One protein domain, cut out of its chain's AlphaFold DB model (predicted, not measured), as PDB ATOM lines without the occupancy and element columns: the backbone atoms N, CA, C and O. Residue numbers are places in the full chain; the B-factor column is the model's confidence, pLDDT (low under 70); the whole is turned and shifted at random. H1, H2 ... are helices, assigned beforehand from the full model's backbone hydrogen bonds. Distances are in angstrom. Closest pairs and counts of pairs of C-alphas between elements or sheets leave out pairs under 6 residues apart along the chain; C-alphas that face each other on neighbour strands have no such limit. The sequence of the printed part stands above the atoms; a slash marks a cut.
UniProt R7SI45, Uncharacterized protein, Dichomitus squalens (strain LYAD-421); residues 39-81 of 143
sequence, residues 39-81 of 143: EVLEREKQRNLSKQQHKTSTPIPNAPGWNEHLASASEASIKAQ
ATOM      1  N   GLU A  39     -53.450 -16.438 -15.494       88.00
ATOM      2  CA  GLU A  39     -52.556 -16.680 -14.354       88.00
ATOM      3  C   GLU A  39     -51.443 -15.627 -14.293       88.00
ATOM      4  O   GLU A  39     -51.131 -15.075 -13.232       88.00
ATOM      5  N   VAL A  40     -50.885 -15.273 -15.455       86.69
ATOM      6  CA  VAL A  40     -49.860 -14.226 -15.578       86.69
ATOM      7  C   VAL A  40     -50.431 -12.866 -15.180       86.69
ATOM      8  O   VAL A  40     -49.805 -12.130 -14.407       86.69
ATOM      9  N   LEU A  41     -51.638 -12.554 -15.653       86.00
ATOM     10  CA  LEU A  41     -52.334 -11.312 -15.323       86.00
ATOM     11  C   LEU A  41     -52.632 -11.201 -13.828       86.00
ATOM     12  O   LEU A  41     -52.432 -10.133 -13.243       86.00
ATOM     13  N   GLU A  42     -53.075 -12.281 -13.185       87.88
ATOM     14  CA  GLU A  42     -53.335 -12.284 -11.747       87.88
ATOM     15  C   GLU A  42     -52.043 -12.113 -10.938       87.88
ATOM     16  O   GLU A  42     -51.987 -11.281 -10.024       87.88
ATOM     17  N   ARG A  43     -50.969 -12.808 -11.326       88.12
ATOM     18  CA  ARG A  43     -49.651 -12.695 -10.683       88.12
ATOM     19  C   ARG A  43     -49.068 -11.286 -10.791       88.12
ATOM     20  O   ARG A  43     -48.453 -10.795  -9.841       88.12
ATOM     21  N   GLU A  44     -49.182 -10.643 -11.952       86.56
ATOM     22  CA  GLU A  44     -48.751  -9.249 -12.146       86.56
ATOM     23  C   GLU A  44     -49.658  -8.268 -11.399       86.56
ATOM     24  O   GLU A  44     -49.171  -7.370 -10.710       86.56
ATOM     25  N   LYS A  45     -50.978  -8.473 -11.438       87.75
ATOM     26  CA  LYS A  45     -51.945  -7.665 -10.686       87.75
ATOM     27  C   LYS A  45     -51.624  -7.671  -9.192       87.75
ATOM     28  O   LYS A  45     -51.532  -6.603  -8.589       87.75
ATOM     29  N   GLN A  46     -51.396  -8.837  -8.592       88.50
ATOM     30  CA  GLN A  46     -51.025  -8.951  -7.176       88.50
ATOM     31  C   GLN A  46     -49.704  -8.227  -6.858       88.50
ATOM     32  O   GLN A  46     -49.585  -7.562  -5.822       88.50
ATOM     33  N   ARG A  47     -48.720  -8.273  -7.763       85.56
ATOM     34  CA  ARG A  47     -47.454  -7.530  -7.615       85.56
ATOM     35  C   ARG A  47     -47.624  -6.015  -7.728       85.56
ATOM     36  O   ARG A  47     -46.997  -5.280  -6.962       85.56
ATOM     37  N   ASN A  48     -48.515  -5.550  -8.600       84.19
ATOM     38  CA  ASN A  48     -48.864  -4.134  -8.719       84.19
ATOM     39  C   ASN A  48     -49.596  -3.638  -7.463       84.19
ATOM     40  O   ASN A  48     -49.242  -2.595  -6.913       84.19
ATOM     41  N   LEU A  49     -50.567  -4.410  -6.956       86.06
ATOM     42  CA  LEU A  49     -51.306  -4.067  -5.734       86.06
ATOM     43  C   LEU A  49     -50.405  -4.050  -4.493       86.06
ATOM     44  O   LEU A  49     -50.538  -3.170  -3.646       86.06
ATOM     45  N   SER A  50     -49.455  -4.981  -4.400       85.38
ATOM     46  CA  SER A  50     -48.464  -5.013  -3.315       85.38
ATOM     47  C   SER A  50     -47.341  -3.976  -3.473       85.38
ATOM     48  O   SER A  50     -46.474  -3.886  -2.603       85.38
ATOM     49  N   LYS A  51     -47.347  -3.180  -4.556       77.25
ATOM     50  CA  LYS A  51     -46.318  -2.179  -4.904       77.25
ATOM     51  C   LYS A  51     -44.892  -2.752  -4.984       77.25
ATOM     52  O   LYS A  51     -43.916  -2.014  -4.881       77.25
ATOM     53  N   GLN A  52     -44.753  -4.064  -5.185       72.94
ATOM     54  CA  GLN A  52     -43.454  -4.752  -5.252       72.94
ATOM     55  C   GLN A  52     -42.858  -4.798  -6.664       72.94
ATOM     56  O   GLN A  52     -41.728  -5.251  -6.830       72.94
ATOM     57  N   GLN A  53     -43.588  -4.297  -7.664       70.44
ATOM     58  CA  GLN A  53     -43.186  -4.258  -9.074       70.44
ATOM     59  C   GLN A  53     -41.750  -3.738  -9.291       70.44
ATOM     60  O   GLN A  53     -40.978  -4.351 -10.018       70.44
ATOM     61  N   HIS A  54     -41.341  -2.700  -8.553       56.03
ATOM     62  CA  HIS A  54     -40.039  -2.031  -8.693       56.03
ATOM     63  C   HIS A  54     -38.824  -2.872  -8.269       56.03
ATOM     64  O   HIS A  54     -37.692  -2.420  -8.419       56.03
ATOM     65  N   LYS A  55     -39.037  -4.061  -7.688       58.44
ATOM     66  CA  LYS A  55     -37.952  -4.976  -7.298       58.44
ATOM     67  C   LYS A  55     -37.556  -5.931  -8.423       58.44
ATOM     68  O   LYS A  55     -36.433  -6.419  -8.417       58.44
ATOM     69  N   THR A  56     -38.474  -6.224  -9.346       52.91
ATOM     70  CA  THR A  56     -38.272  -7.218 -10.413       52.91
ATOM     71  C   THR A  56     -38.367  -6.628 -11.812       52.91
ATOM     72  O   THR A  56     -37.778  -7.197 -12.723       52.91
ATOM     73  N   SER A  57     -39.076  -5.509 -12.008       57.97
ATOM     74  CA  SER A  57     -38.954  -4.747 -13.248       57.97
ATOM     75  C   SER A  57     -37.686  -3.904 -13.165       57.97
ATOM     76  O   SER A  57     -37.579  -2.970 -12.369       57.97
ATOM     77  N   THR A  58     -36.677  -4.287 -13.943       57.53
ATOM     78  CA  THR A  58     -35.456  -3.503 -14.138       57.53
ATOM     79  C   THR A  58     -35.832  -2.048 -14.412       57.53
ATOM     80  O   THR A  58     -36.622  -1.809 -15.329       57.53
ATOM     81  N   PRO A  59     -35.309  -1.068 -13.652       59.44
ATOM     82  CA  PRO A  59     -35.536   0.332 -13.955       59.44
ATOM     83  C   PRO A  59     -34.900   0.640 -15.309       59.44
ATOM     84  O   PRO A  59     -33.698   0.883 -15.406       59.44
ATOM     85  N   ILE A  60     -35.697   0.605 -16.375       65.00
ATOM     86  CA  ILE A  60     -35.290   1.214 -17.634       65.00
ATOM     87  C   ILE A  60     -35.184   2.712 -17.324       65.00
ATOM     88  O   ILE A  60     -36.166   3.289 -16.841       65.00
ATOM     89  N   PRO A  61     -34.033   3.366 -17.575       69.25
ATOM     90  CA  PRO A  61     -33.827   4.774 -17.221       69.25
ATOM     91  C   PRO A  61     -34.887   5.697 -17.844       69.25
ATOM     92  O   PRO A  61     -35.235   6.725 -17.272       69.25
ATOM     93  N   ASN A  62     -35.464   5.276 -18.972       68.69
ATOM     94  CA  ASN A  62     -36.457   6.019 -19.744       68.69
ATOM     95  C   ASN A  62     -37.917   5.590 -19.465       68.69
ATOM     96  O   ASN A  62     -38.832   6.079 -20.133       68.69
ATOM     97  N   ALA A  63     -38.156   4.657 -18.533       69.00
ATOM     98  CA  ALA A  63     -39.496   4.160 -18.199       69.00
ATOM     99  C   ALA A  63     -39.585   3.610 -16.752       69.00
ATOM    100  O   ALA A  63     -39.756   2.402 -16.551       69.00
ATOM    101  N   PRO A  64     -39.483   4.468 -15.715       72.25
ATOM    102  CA  PRO A  64     -39.607   4.036 -14.325       72.25
ATOM    103  C   PRO A  64     -41.017   3.500 -14.033       72.25
ATOM    104  O   PRO A  64     -42.016   4.141 -14.347       72.25
ATOM    105  N   GLY A  65     -41.103   2.326 -13.403       73.00
ATOM    106  CA  GLY A  65     -42.386   1.718 -13.025       73.00
ATOM    107  C   GLY A  65     -43.170   1.092 -14.182       73.00
ATOM    108  O   GLY A  65     -44.314   0.692 -13.985       73.00
ATOM    109  N   TRP A  66     -42.570   0.985 -15.366       79.38
ATOM    110  CA  TRP A  66     -43.155   0.252 -16.482       79.38
ATOM    111  C   TRP A  66     -43.036  -1.266 -16.264       79.38
ATOM    112  O   TRP A  66     -42.052  -1.754 -15.702       79.38
ATOM    113  N   ASN A  67     -44.072  -2.004 -16.672       80.81
ATOM    114  CA  ASN A  67     -44.166  -3.452 -16.510       80.81
ATOM    115  C   ASN A  67     -44.210  -4.124 -17.885       80.81
ATOM    116  O   ASN A  67     -45.241  -4.118 -18.556       80.81
ATOM    117  N   GLU A  68     -43.085  -4.711 -18.279       79.25
ATOM    118  CA  GLU A  68     -42.916  -5.399 -19.558       79.25
ATOM    119  C   GLU A  68     -43.900  -6.561 -19.742       79.25
ATOM    120  O   GLU A  68     -44.433  -6.754 -20.831       79.25
ATOM    121  N   HIS A  69     -44.219  -7.290 -18.670       78.94
ATOM    122  CA  HIS A  69     -45.105  -8.454 -18.733       78.94
ATOM    123  C   HIS A  69     -46.568  -8.098 -19.005       78.94
ATOM    124  O   HIS A  69     -47.334  -8.972 -19.397       78.94
ATOM    125  N   LEU A  70     -46.964  -6.840 -18.792       81.75
ATOM    126  CA  LEU A  70     -48.299  -6.328 -19.123       81.75
ATOM    127  C   LEU A  70     -48.313  -5.513 -20.419       81.75
ATOM    128  O   LEU A  70     -49.385  -5.164 -20.910       81.75
ATOM    129  N   ALA A  71     -47.141  -5.174 -20.949       79.69
ATOM    130  CA  ALA A  71     -47.030  -4.337 -22.124       79.69
ATOM    131  C   ALA A  71     -47.295  -5.125 -23.413       79.69
ATOM    132  O   ALA A  71     -47.134  -6.351 -23.495       79.69
ATOM    133  N   SER A  72     -47.675  -4.391 -24.456       78.94
ATOM    134  CA  SER A  72     -47.714  -4.959 -25.805       78.94
ATOM    135  C   SER A  72     -46.291  -5.245 -26.295       78.94
ATOM    136  O   SER A  72     -45.369  -4.498 -25.966       78.94
ATOM    137  N   ALA A  73     -46.100  -6.259 -27.142       75.81
ATOM    138  CA  ALA A  73     -44.773  -6.599 -27.673       75.81
ATOM    139  C   ALA A  73     -44.100  -5.403 -28.390       75.81
ATOM    140  O   ALA A  73     -42.900  -5.155 -28.236       75.81
ATOM    141  N   SER A  74     -44.891  -4.602 -29.115       69.56
ATOM    142  CA  SER A  74     -44.425  -3.368 -29.763       69.56
ATOM    143  C   SER A  74     -44.025  -2.282 -28.759       69.56
ATOM    144  O   SER A  74     -43.025  -1.599 -28.964       69.56
ATOM    145  N   GLU A  75     -44.770  -2.125 -27.660       70.69
ATOM    146  CA  GLU A  75     -44.424  -1.164 -26.605       70.69
ATOM    147  C   GLU A  75     -43.143  -1.582 -25.890       70.69
ATOM    148  O   GLU A  75     -42.285  -0.739 -25.630       70.69
ATOM    149  N   ALA A  76     -42.979  -2.884 -25.641       77.50
ATOM    150  CA  ALA A  76     -41.774  -3.414 -25.036       77.50
ATOM    151  C   ALA A  76     -40.540  -3.210 -25.907       77.50
ATOM    152  O   ALA A  76     -39.526  -2.729 -25.415       77.50
ATOM    153  N   SER A  77     -40.651  -3.454 -27.211       77.25
ATOM    154  CA  SER A  77     -39.545  -3.249 -28.152       77.25
ATOM    155  C   SER A  77     -39.105  -1.781 -28.228       77.25
ATOM    156  O   SER A  77     -37.912  -1.495 -28.186       77.25
ATOM    157  N   ILE A  78     -40.054  -0.838 -28.272       76.44
ATOM    158  CA  ILE A  78     -39.757   0.606 -28.317       76.44
ATOM    159  C   ILE A  78     -39.093   1.080 -27.018       76.44
ATOM    160  O   ILE A  78     -38.224   1.951 -27.046       76.44
ATOM    161  N   LYS A  79     -39.511   0.536 -25.869       73.00
ATOM    162  CA  LYS A  79     -38.976   0.925 -24.556       73.00
ATOM    163  C   LYS A  79     -37.668   0.220 -24.202       73.00
ATOM    164  O   LYS A  79     -36.849   0.817 -23.508       73.00
ATOM    165  N   ALA A  80     -37.472  -1.004 -24.682       70.88
ATOM    166  CA  ALA A  80     -36.245  -1.774 -24.515       70.88
ATOM    167  C   ALA A  80     -35.144  -1.329 -25.481       70.88
ATOM    168  O   ALA A  80     -33.971  -1.518 -25.167       70.88
ATOM    169  N   GLN A  81     -35.495  -0.726 -26.627       73.19
ATOM    170  CA  GLN A  81     -34.512  -0.153 -27.536       73.19
ATOM    171  C   GLN A  81     -33.717   0.928 -26.786       73.19
ATOM    172  O   GLN A  81     -34.282   1.965 -26.421       73.19
TER     173      GLN A  81
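This is residues 39 to 81 of the 143 residues of an uncharacterized protein of Dichomitus squalens (strain LYAD-421) (UniProt R7SI45). Two short helices, H1 and H2, stand at opposite ends of a flat frame, with no contact between them. A long loop, residues 50 to 72, runs from the end of H1 along one edge of the frame toward Pro 61, then folds back through the middle to H2. The printed part has 43 residues with two named helices, H1 then H2, and no named strand; its class is all helix, though under half of the residues are in named elements. It is compact, with a radius of gyration of the C-alphas of 10.5 A, and only just flat, spanning 27 by 20 by 11 A.

H1, residues 39 to 49, is the longest helix. H2, residues 73 to 80, is apart from H1, with no C-alpha of the one within 8 A of the other. In H1 and H2 every O i to N i+4 pair is within hydrogen-bond range.

H1 measures 15.3 A from C-alpha 39 at (-52.556, -16.680, -14.354) to C-alpha 49. H2 measures 10.3 A and ends with C-alpha 80 at (-36.245, -1.774, -24.515).

The C-alphas of Glu 39 and Pro 61, the two farthest apart, are 28.6 A apart. The printed part has no cut. The link from H1 to H2 is long, 23 residues. Confidence is low, under 70, at residues 54 to 63 and residue 74.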